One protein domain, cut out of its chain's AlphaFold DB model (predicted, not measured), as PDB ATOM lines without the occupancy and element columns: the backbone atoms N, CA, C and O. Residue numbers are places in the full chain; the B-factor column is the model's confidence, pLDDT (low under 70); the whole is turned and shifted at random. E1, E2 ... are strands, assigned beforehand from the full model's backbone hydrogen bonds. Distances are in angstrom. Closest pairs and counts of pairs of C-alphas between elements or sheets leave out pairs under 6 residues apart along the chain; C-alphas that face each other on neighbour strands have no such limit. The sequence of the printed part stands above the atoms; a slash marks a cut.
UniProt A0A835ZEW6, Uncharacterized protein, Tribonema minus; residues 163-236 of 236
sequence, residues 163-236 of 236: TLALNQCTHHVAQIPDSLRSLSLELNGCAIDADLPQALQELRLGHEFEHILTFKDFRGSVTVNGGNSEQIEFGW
ATOM      1  N   THR A 163      49.040 -15.506 -21.106       88.50
ATOM      2  CA  THR A 163      47.699 -15.484 -21.706       88.50
ATOM      3  C   THR A 163      46.901 -16.724 -21.330       88.50
ATOM      4  O   THR A 163      47.350 -17.848 -21.567       88.50
ATOM      5  N   LEU A 164      45.692 -16.497 -20.818       90.25
ATOM      6  CA  LEU A 164      44.704 -17.527 -20.518       90.25
ATOM      7  C   LEU A 164      43.394 -17.194 -21.237       90.25
ATOM      8  O   LEU A 164      42.819 -16.124 -21.026       90.25
ATOM      9  N   ALA A 165      42.921 -18.106 -22.082       87.31
ATOM     10  CA  ALA A 165      41.613 -18.000 -22.715       87.31
ATOM     11  C   ALA A 165      40.778 -19.239 -22.388       87.31
ATOM     12  O   ALA A 165      41.181 -20.360 -22.694       87.31
ATOM     13  N   LEU A 166      39.617 -19.031 -21.780       85.56
ATOM     14  CA  LEU A 166      38.670 -20.083 -21.432       85.56
ATOM     15  C   LEU A 166      37.345 -19.812 -22.139       85.56
ATOM     16  O   LEU A 166      36.837 -18.685 -22.145       85.56
ATOM     17  N   ASN A 167      36.793 -20.848 -22.757       80.44
ATOM     18  CA  ASN A 167      35.513 -20.790 -23.442       80.44
ATOM     19  C   ASN A 167      34.721 -22.061 -23.140       80.44
ATOM     20  O   ASN A 167      35.248 -23.155 -23.317       80.44
ATOM     21  N   GLN A 168      33.474 -21.917 -22.684       77.69
ATOM     22  CA  GLN A 168      32.610 -23.043 -22.309       77.69
ATOM     23  C   GLN A 168      33.313 -24.017 -21.353       77.69
ATOM     24  O   GLN A 168      33.525 -25.180 -21.677       77.69
ATOM     25  N   CYS A 169      33.734 -23.531 -20.186       75.06
ATOM     26  CA  CYS A 169      34.278 -24.394 -19.141       75.06
ATOM     27  C   CYS A 169      33.307 -24.491 -17.964       75.06
ATOM     28  O   CYS A 169      32.425 -23.653 -17.845       75.06
ATOM     29  N   THR A 170      33.436 -25.512 -17.119       74.88
ATOM     30  CA  THR A 170      32.517 -25.780 -15.988       74.88
ATOM     31  C   THR A 170      33.226 -25.819 -14.634       74.88
ATOM     32  O   THR A 170      32.648 -26.234 -13.628       74.88
ATOM     33  N   HIS A 171      34.498 -25.425 -14.602       77.38
ATOM     34  CA  HIS A 171      35.368 -25.540 -13.439       77.38
ATOM     35  C   HIS A 171      35.806 -24.169 -12.913       77.38
ATOM     36  O   HIS A 171      35.728 -23.142 -13.590       77.38
ATOM     37  N   HIS A 172      36.303 -24.188 -11.677       83.00
ATOM     38  CA  HIS A 172      36.822 -23.017 -10.984       83.00
ATOM     39  C   HIS A 172      38.338 -22.909 -11.165       83.00
ATOM     40  O   HIS A 172      39.062 -23.902 -11.030       83.00
ATOM     41  N   VAL A 173      38.832 -21.699 -11.414       84.88
ATOM     42  CA  VAL A 173      40.265 -21.387 -11.411       84.88
ATOM     43  C   VAL A 173      40.609 -20.733 -10.079       84.88
ATOM     44  O   VAL A 173      40.309 -19.564  -9.847       84.88
ATOM     45  N   ALA A 174      41.236 -21.509  -9.196       82.44
ATOM     46  CA  ALA A 174      41.548 -21.078  -7.833       82.44
ATOM     47  C   ALA A 174      42.806 -20.199  -7.731       82.44
ATOM     48  O   ALA A 174      43.010 -19.537  -6.717       82.44
ATOM     49  N   GLN A 175      43.679 -20.215  -8.743       86.19
ATOM     50  CA  GLN A 175      44.917 -19.433  -8.760       86.19
ATOM     51  C   GLN A 175      45.242 -18.966 -10.174       86.19
ATOM     52  O   GLN A 175      45.209 -19.754 -11.118       86.19
ATOM     53  N   ILE A 176      45.596 -17.687 -10.299       89.00
ATOM     54  CA  ILE A 176      46.092 -17.072 -11.529       89.00
ATOM     55  C   ILE A 176      47.516 -16.567 -11.258       89.00
ATOM     56  O   ILE A 176      47.737 -15.943 -10.221       89.00
ATOM     57  N   PRO A 177      48.490 -16.821 -12.149       91.75
ATOM     58  CA  PRO A 177      49.860 -16.374 -11.942       91.75
ATOM     59  C   PRO A 177      50.003 -14.856 -12.117       91.75
ATOM     60  O   PRO A 177      49.385 -14.254 -12.999       91.75
ATOM     61  N   ASP A 178      50.904 -14.247 -11.342       91.75
ATOM     62  CA  ASP A 178      51.200 -12.804 -11.380       91.75
ATOM     63  C   ASP A 178      51.697 -12.312 -12.751       91.75
ATOM     64  O   ASP A 178      51.646 -11.118 -13.057       91.75
ATOM     65  N   SER A 179      52.189 -13.227 -13.588       91.62
ATOM     66  CA  SER A 179      52.647 -12.959 -14.950       91.62
ATOM     67  C   SER A 179      51.520 -12.723 -15.954       91.62
ATOM     68  O   SER A 179      51.814 -12.279 -17.071       91.62
ATOM     69  N   LEU A 180      50.263 -13.040 -15.613       92.88
ATOM     70  CA  LEU A 180      49.161 -13.007 -16.571       92.88
ATOM     71  C   LEU A 180      48.894 -11.575 -17.046       92.88
ATOM     72  O   LEU A 180      48.668 -10.661 -16.253       92.88
ATOM     73  N   ARG A 181      48.889 -11.387 -18.369       91.06
ATOM     74  CA  ARG A 181      48.650 -10.087 -19.020       91.06
ATOM     75  C   ARG A 181      47.316 -10.028 -19.744       91.06
ATOM     76  O   ARG A 181      46.757  -8.944 -19.882       91.06
ATOM     77  N   SER A 182      46.822 -11.170 -20.211       90.00
ATOM     78  CA  SER A 182      45.568 -11.267 -20.952       90.00
ATOM     79  C   SER A 182      44.721 -12.414 -20.414       90.00
ATOM     80  O   SER A 182      45.186 -13.555 -20.351       90.00
ATOM     81  N   LEU A 183      43.482 -12.092 -20.040       89.62
ATOM     82  CA  LEU A 183      42.463 -13.045 -19.614       89.62
ATOM     83  C   LEU A 183      41.229 -12.906 -20.507       89.62
ATOM     84  O   LEU A 183      40.699 -11.806 -20.673       89.62
ATOM     85  N   SER A 184      40.760 -14.016 -21.072       87.69
ATOM     86  CA  SER A 184      39.547 -14.063 -21.892       87.69
ATOM     87  C   SER A 184      38.603 -15.144 -21.380       87.69
ATOM     88  O   SER A 184      38.995 -16.306 -21.331       87.69
ATOM     89  N   LEU A 185      37.375 -14.766 -21.033       84.62
ATOM     90  CA  LEU A 185      36.313 -15.636 -20.520       84.62
ATOM     91  C   LEU A 185      35.057 -15.401 -21.373       84.62
ATOM     92  O   LEU A 185      34.370 -14.402 -21.178       84.62
ATOM     93  N   GLU A 186      34.791 -16.241 -22.378       75.31
ATOM     94  CA  GLU A 186      33.798 -15.918 -23.429       75.31
ATOM     95  C   GLU A 186      32.395 -16.521 -23.246       75.31
ATOM     96  O   GLU A 186      31.417 -15.862 -23.580       75.31
ATOM     97  N   LEU A 187      32.253 -17.748 -22.749       68.62
ATOM     98  CA  LEU A 187      30.944 -18.398 -22.583       68.62
ATOM     99  C   LEU A 187      30.842 -19.076 -21.215       68.62
ATOM    100  O   LEU A 187      31.854 -19.314 -20.553       68.62
ATOM    101  N   ASN A 188      29.605 -19.356 -20.807       63.88
ATOM    102  CA  ASN A 188      29.235 -19.664 -19.427       63.88
ATOM    103  C   ASN A 188      29.883 -20.898 -18.805       63.88
ATOM    104  O   ASN A 188      30.148 -21.887 -19.482       63.88
ATOM    105  N   GLY A 189      30.053 -20.796 -17.479       68.56
ATOM    106  CA  GLY A 189      30.404 -21.873 -16.548       68.56
ATOM    107  C   GLY A 189      31.790 -21.753 -15.897       68.56
ATOM    108  O   GLY A 189      32.064 -22.460 -14.928       68.56
ATOM    109  N   CYS A 190      32.652 -20.858 -16.388       73.56
ATOM    110  CA  CYS A 190      33.961 -20.599 -15.790       73.56
ATOM    111  C   CYS A 190      33.846 -19.632 -14.612       73.56
ATOM    112  O   CYS A 190      33.405 -18.496 -14.798       73.56
ATOM    113  N   ALA A 191      34.337 -20.028 -13.440       78.81
ATOM    114  CA  ALA A 191      34.473 -19.142 -12.288       78.81
ATOM    115  C   ALA A 191      35.955 -18.923 -11.956       78.81
ATOM    116  O   ALA A 191      36.762 -19.852 -12.002       78.81
ATOM    117  N   ILE A 192      36.321 -17.684 -11.632       84.38
ATOM    118  CA  ILE A 192      37.655 -17.338 -11.142       84.38
ATOM    119  C   ILE A 192      37.507 -16.977  -9.667       84.38
ATOM    120  O   ILE A 192      36.939 -15.938  -9.347       84.38
ATOM    121  N   ASP A 193      38.046 -17.816  -8.787       82.44
ATOM    122  CA  ASP A 193      38.008 -17.602  -7.331       82.44
ATOM    123  C   ASP A 193      39.317 -16.967  -6.816       82.44
ATOM    124  O   ASP A 193      39.644 -17.040  -5.631       82.44
ATOM    125  N   ALA A 194      40.097 -16.378  -7.724       83.25
ATOM    126  CA  ALA A 194      41.389 -15.759  -7.461       83.25
ATOM    127  C   ALA A 194      41.351 -14.249  -7.725       83.25
ATOM    128  O   ALA A 194      40.669 -13.785  -8.640       83.25
ATOM    129  N   ASP A 195      42.162 -13.503  -6.973       86.75
ATOM    130  CA  ASP A 195      42.420 -12.096  -7.270       86.75
ATOM    131  C   ASP A 195      43.100 -11.966  -8.639       86.75
ATOM    132  O   ASP A 195      44.062 -12.675  -8.955       86.75
ATOM    133  N   LEU A 196      42.620 -11.029  -9.454       88.44
ATOM    134  CA  LEU A 196      43.249 -10.734 -10.734       88.44
ATOM    135  C   LEU A 196      44.616 -10.048 -10.534       88.44
ATOM    136  O   LEU A 196      44.744  -9.147  -9.696       88.44
ATOM    137  N   PRO A 197      45.645 -10.423 -11.315       89.88
ATOM    138  CA  PRO A 197      47.000  -9.933 -11.106       89.88
ATOM    139  C   PRO A 197      47.164  -8.470 -11.529       89.88
ATOM    140  O   PRO A 197      46.547  -7.984 -12.476       89.88
ATOM    141  N   GLN A 198      48.090  -7.770 -10.873       87.38
ATOM    142  CA  GLN A 198      48.383  -6.353 -11.146       87.38
ATOM    143  C   GLN A 198      48.923  -6.106 -12.560       87.38
ATOM    144  O   GLN A 198      48.813  -4.999 -13.087       87.38
ATOM    145  N   ALA A 199      49.532  -7.129 -13.161       88.69
ATOM    146  CA  ALA A 199      50.085  -7.075 -14.506       88.69
ATOM    147  C   ALA A 199      49.031  -7.267 -15.610       88.69
ATOM    148  O   ALA A 199      49.397  -7.201 -16.786       88.69
ATOM    149  N   LEU A 200      47.756  -7.497 -15.261       89.88
ATOM    150  CA  LEU A 200      46.691  -7.719 -16.233       89.88
ATOM    151  C   LEU A 200      46.438  -6.448 -17.057       89.88
ATOM    152  O   LEU A 200      46.112  -5.391 -16.520       89.88
ATOM    153  N   GLN A 201      46.587  -6.568 -18.374       89.12
ATOM    154  CA  GLN A 201      46.446  -5.476 -19.343       89.12
ATOM    155  C   GLN A 201      45.132  -5.583 -20.113       89.12
ATOM    156  O   GLN A 201      44.506  -4.569 -20.426       89.12
ATOM    157  N   GLU A 202      44.701  -6.808 -20.406       86.69
ATOM    158  CA  GLU A 202      43.484  -7.087 -21.161       86.69
ATOM    159  C   GLU A 202      42.597  -8.078 -20.414       86.69
ATOM    160  O   GLU A 202      43.031  -9.175 -20.054       86.69
ATOM    161  N   LEU A 203      41.331  -7.703 -20.253       87.56
ATOM    162  CA  LEU A 203      40.266  -8.571 -19.780       87.56
ATOM    163  C   LEU A 203      39.160  -8.598 -20.835       87.56
ATOM    164  O   LEU A 203      38.660  -7.555 -21.259       87.56
ATOM    165  N   ARG A 204      38.790  -9.790 -21.291       86.12
ATOM    166  CA  ARG A 204      37.682  -9.983 -22.230       86.12
ATOM    167  C   ARG A 204      36.635 -10.857 -21.576       86.12
ATOM    168  O   ARG A 204      36.945 -11.977 -21.181       86.12
ATOM    169  N   LEU A 205      35.422 -10.336 -21.471       83.50
ATOM    170  CA  LEU A 205      34.284 -11.028 -20.887       83.50
ATOM    171  C   LEU A 205      33.218 -11.205 -21.960       83.50
ATOM    172  O   LEU A 205      32.895 -10.281 -22.710       83.50
ATOM    173  N   GLY A 206      32.682 -12.406 -22.057       77.88
ATOM    174  CA  GLY A 206      31.557 -12.684 -22.920       77.88
ATOM    175  C   GLY A 206      30.254 -12.142 -22.365       77.88
ATOM    176  O   GLY A 206      30.124 -11.846 -21.180       77.88
ATOM    177  N   HIS A 207      29.266 -12.027 -23.248       72.69
ATOM    178  CA  HIS A 207      27.950 -11.495 -22.898       72.69
ATOM    179  C   HIS A 207      27.202 -12.332 -21.868       72.69
ATOM    180  O   HIS A 207      26.363 -11.789 -21.156       72.69
ATOM    181  N   GLU A 208      27.483 -13.630 -21.816       72.69
ATOM    182  CA  GLU A 208      26.767 -14.532 -20.929       72.69
ATOM    183  C   GLU A 208      27.437 -14.659 -19.557       72.69
ATOM    184  O   GLU A 208      26.763 -15.101 -18.642       72.69
ATOM    185  N   PHE A 209      28.705 -14.248 -19.386       76.31
ATOM    186  CA  PHE A 209      29.480 -14.459 -18.154       76.31
ATOM    187  C   PHE A 209      28.714 -13.977 -16.907       76.31
ATOM    188  O   PHE A 209      28.290 -12.831 -16.856       76.31
ATOM    189  N   GLU A 210      28.524 -14.813 -15.886       75.94
ATOM    190  CA  GLU A 210      27.650 -14.466 -14.742       75.94
ATOM    191  C   GLU A 210      28.403 -14.275 -13.417       75.94
ATOM    192  O   GLU A 210      27.791 -13.990 -12.389       75.94
ATOM    193  N   HIS A 211      29.729 -14.423 -13.418       77.94
ATOM    194  CA  HIS A 211      30.538 -14.366 -12.202       77.94
ATOM    195  C   HIS A 211      31.142 -12.976 -11.969       77.94
ATOM    196  O   HIS A 211      31.325 -12.189 -12.896       77.94
ATOM    197  N   ILE A 212      31.457 -12.675 -10.708       82.25
ATOM    198  CA  ILE A 212      32.150 -11.446 -10.318       82.25
ATOM    199  C   ILE A 212      33.645 -11.740 -10.245       82.25
ATOM    200  O   ILE A 212      34.062 -12.726  -9.641       82.25
ATOM    201  N   LEU A 213      34.445 -10.872 -10.856       84.19
ATOM    202  CA  LEU A 213      35.897 -10.885 -10.779       84.19
ATOM    203  C   LEU A 213      36.372  -9.821  -9.801       84.19
ATOM    204  O   LEU A 213      35.937  -8.670  -9.871       84.19
ATOM    205  N   THR A 214      37.306 -10.193  -8.933       83.94
ATOM    206  CA  THR A 214      37.824  -9.290  -7.909       83.94
ATOM    207  C   THR A 214      39.256  -8.870  -8.216       83.94
ATOM    208  O   THR A 214      40.132  -9.670  -8.544       83.94
ATOM    209  N   PHE A 215      39.490  -7.571  -8.093       81.19
ATOM    210  CA  PHE A 215      40.799  -6.950  -8.102       81.19
ATOM    211  C   PHE A 215      41.141  -6.501  -6.691       81.19
ATOM    212  O   PHE A 215      40.501  -5.589  -6.169       81.19
ATOM    213  N   LYS A 216      42.181  -7.067  -6.087       81.62
ATOM    214  CA  LYS A 216      42.680  -6.581  -4.801       81.62
ATOM    215  C   LYS A 216      43.753  -5.520  -5.005       81.62
ATOM    216  O   LYS A 216      44.714  -5.756  -5.736       81.62
ATOM    217  N   ASP A 217      43.600  -4.362  -4.361       76.12
ATOM    218  CA  ASP A 217      44.603  -3.288  -4.366       76.12
ATOM    219  C   ASP A 217      45.074  -2.898  -5.786       76.12
ATOM    220  O   ASP A 217      46.261  -2.654  -6.011       76.12
ATOM    221  N   PHE A 218      44.177  -2.891  -6.782       79.38
ATOM    222  CA  PHE A 218      44.580  -2.728  -8.182       79.38
ATOM    223  C   PHE A 218      45.123  -1.333  -8.487       79.38
ATOM    224  O   PHE A 218      44.435  -0.321  -8.356       79.38
ATOM    225  N   ARG A 219      46.382  -1.296  -8.932       75.81
ATOM    226  CA  ARG A 219      47.104  -0.071  -9.320       75.81
ATOM    227  C   ARG A 219      47.439  -0.022 -10.809       75.81
ATOM    228  O   ARG A 219      48.138   0.893 -11.245       75.81
ATOM    229  N   GLY A 220      46.995  -1.024 -11.563       75.25
ATOM    230  CA  GLY A 220      47.258  -1.158 -12.989       75.25
ATOM    231  C   GLY A 220      46.276  -0.381 -13.864       75.25
ATOM    232  O   GLY A 220      45.435   0.390 -13.404       75.25
ATOM    233  N   SER A 221      46.384  -0.620 -15.167       79.44
ATOM    234  CA  SER A 221      45.373  -0.242 -16.148       79.44
ATOM    235  C   SER A 221      44.978  -1.501 -16.899       79.44
ATOM    236  O   SER A 221      45.843  -2.183 -17.444       79.44
ATOM    237  N   VAL A 222      43.683  -1.804 -16.904       82.62
ATOM    238  CA  VAL A 222      43.119  -2.946 -17.618       82.62
ATOM    239  C   VAL A 222      42.116  -2.440 -18.642       82.62
ATOM    240  O   VAL A 222      41.248  -1.618 -18.342       82.62
ATOM    241  N   THR A 223      42.244  -2.927 -19.870       84.25
ATOM    242  CA  THR A 223      41.224  -2.733 -20.899       84.25
ATOM    243  C   THR A 223      40.214  -3.862 -20.777       84.25
ATOM    244  O   THR A 223      40.556  -5.020 -21.018       84.25
ATOM    245  N   VAL A 224      38.979  -3.524 -20.415       82.12
ATOM    246  CA  VAL A 224      37.868  -4.476 -20.328       82.12
ATOM    247  C   VAL A 224      37.059  -4.413 -21.621       82.12
ATOM    248  O   VAL A 224      36.592  -3.342 -22.007       82.12
ATOM    249  N   ASN A 225      36.902  -5.550 -22.299       80.38
ATOM    250  CA  ASN A 225      36.081  -5.674 -23.502       80.38
ATOM    251  C   ASN A 225      34.952  -6.683 -23.278       80.38
ATOM    252  O   ASN A 225      35.220  -7.831 -22.930       80.38
ATOM    253  N   GLY A 226      33.717  -6.277 -23.570       75.75
ATOM    254  CA  GLY A 226      32.538  -7.120 -23.364       75.75
ATOM    255  C   GLY A 226      32.155  -7.266 -21.887       75.75
ATOM    256  O   GLY A 226      32.678  -6.549 -21.035       75.75
ATOM    257  N   GLY A 227      31.210  -8.164 -21.608       70.00
ATOM    258  CA  GLY A 227      30.606  -8.323 -20.287       70.00
ATOM    259  C   GLY A 227      29.710  -7.152 -19.868       70.00
ATOM    260  O   GLY A 227      29.489  -6.197 -20.619       70.00
ATOM    261  N   ASN A 228      29.192  -7.242 -18.647       68.00
ATOM    262  CA  ASN A 228      28.406  -6.205 -17.987       68.00
ATOM    263  C   ASN A 228      29.264  -5.521 -16.912       68.00
ATOM    264  O   ASN A 228      30.080  -6.161 -16.252       68.00
ATOM    265  N   SER A 229      29.053  -4.223 -16.680       64.75
ATOM    266  CA  SER A 229      29.852  -3.429 -15.728       64.75
ATOM    267  C   SER A 229      29.774  -3.894 -14.266       64.75
ATOM    268  O   SER A 229      30.570  -3.448 -13.451       64.75
ATOM    269  N   GLU A 230      28.820  -4.763 -13.929       73.44
ATOM    270  CA  GLU A 230      28.602  -5.314 -12.582       73.44
ATOM    271  C   GLU A 230      29.472  -6.551 -12.285       73.44
ATOM    272  O   GLU A 230      29.478  -7.047 -11.166       73.44
ATOM    273  N   GLN A 231      30.226  -7.049 -13.270       76.50
ATOM    274  CA  GLN A 231      31.037  -8.269 -13.152       76.50
ATOM    275  C   GLN A 231      32.447  -8.024 -12.602       76.50
ATOM    276  O   GLN A 231      33.234  -8.963 -12.513       76.50
ATOM    277  N   ILE A 232      32.812  -6.778 -12.289       79.19
ATOM    278  CA  ILE A 232      34.160  -6.431 -11.827       79.19
ATOM    279  C   ILE A 232      34.062  -5.622 -10.541       79.19
ATOM    280  O   ILE A 232      33.530  -4.512 -10.530       79.19
ATOM    281  N   GLU A 233      34.648  -6.160  -9.477       81.50
ATOM    282  CA  GLU A 233      34.780  -5.492  -8.191       81.50
ATOM    283  C   GLU A 233      36.238  -5.124  -7.918       81.50
ATOM    284  O   GLU A 233      37.146  -5.954  -7.979       81.50
ATOM    285  N   PHE A 234      36.461  -3.859  -7.573       75.94
ATOM    286  CA  PHE A 234      37.740  -3.384  -7.064       75.94
ATOM    287  C   PHE A 234      37.675  -3.391  -5.535       75.94
ATOM    288  O   PHE A 234      36.965  -2.582  -4.933       75.94
ATOM    289  N   GLY A 235      38.383  -4.334  -4.917       65.69
ATOM    290  CA  GLY A 235      38.598  -4.384  -3.478       65.69
ATOM    291  C   GLY A 235      39.521  -3.245  -3.042       65.69
ATOM    292  O   GLY A 235      40.604  -3.071  -3.609       65.69
ATOM    293  N   TRP A 236      39.058  -2.470  -2.059       52.06
ATOM    294  CA  TRP A 236      39.768  -1.343  -1.442       52.06
ATOM    295  C   TRP A 236      40.603  -1.766  -0.236       52.06
ATOM    296  O   TRP A 236      40.213  -2.751   0.436       52.06
TER     297      TRP A 236
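Overview. This is residues 163 to 236 of the 236 residues of an uncharacterized protein of Tribonema minus (UniProt A0A835ZEW6). With little regular structure, the chain winds in stacked turns as a short solenoid: parallel strands E1, E2, E3 and E5 form one wall, in that order, and parallel E4 and E6 part of the opposite wall. The 74 printed residues have six named strands, E1 to E6 along the chain, and no named helix; the class is all strand, with 25 residues in named elements. It is compact, radius of gyration of the C-alphas 11.1 A, spanning 29 by 23 by 18 A.

Along the chain. E1, residues 163 to 167, begins at C-alpha (47.699, -15.484, -21.706) and is 13.4 A long. E2 is 182 to 185, E3 202 to 205, E4 213 to 216 and E5 223 to 226. E6, 232 to 235, ends at (38.598, -4.384, -3.478).

Arrangement. Within hydrogen-bond range across the parallel neighbour strands are N 166 and O 184 of E1 and E2, 2.8 A, N 185 and O 204 of E2 and E3, 2.8 A, N 203 and O 223 of E3 and E5, 2.9 A, and N 215 and O 233 of E4 and E6, 2.8 A. E3 and E4 are apart, as are E5 and E6. Residues 172 to 173 pair parallel with 191 to 192.

Size, cuts and confidence. The C-alphas farthest apart, Gln 168 and Trp 236, are 30.9 A apart. The printed part has no cut. Links E1 to E2 and E2 to E3 are long. Residues 187 to 189, 228 to 229 and 235 to 236 are under pLDDT 70.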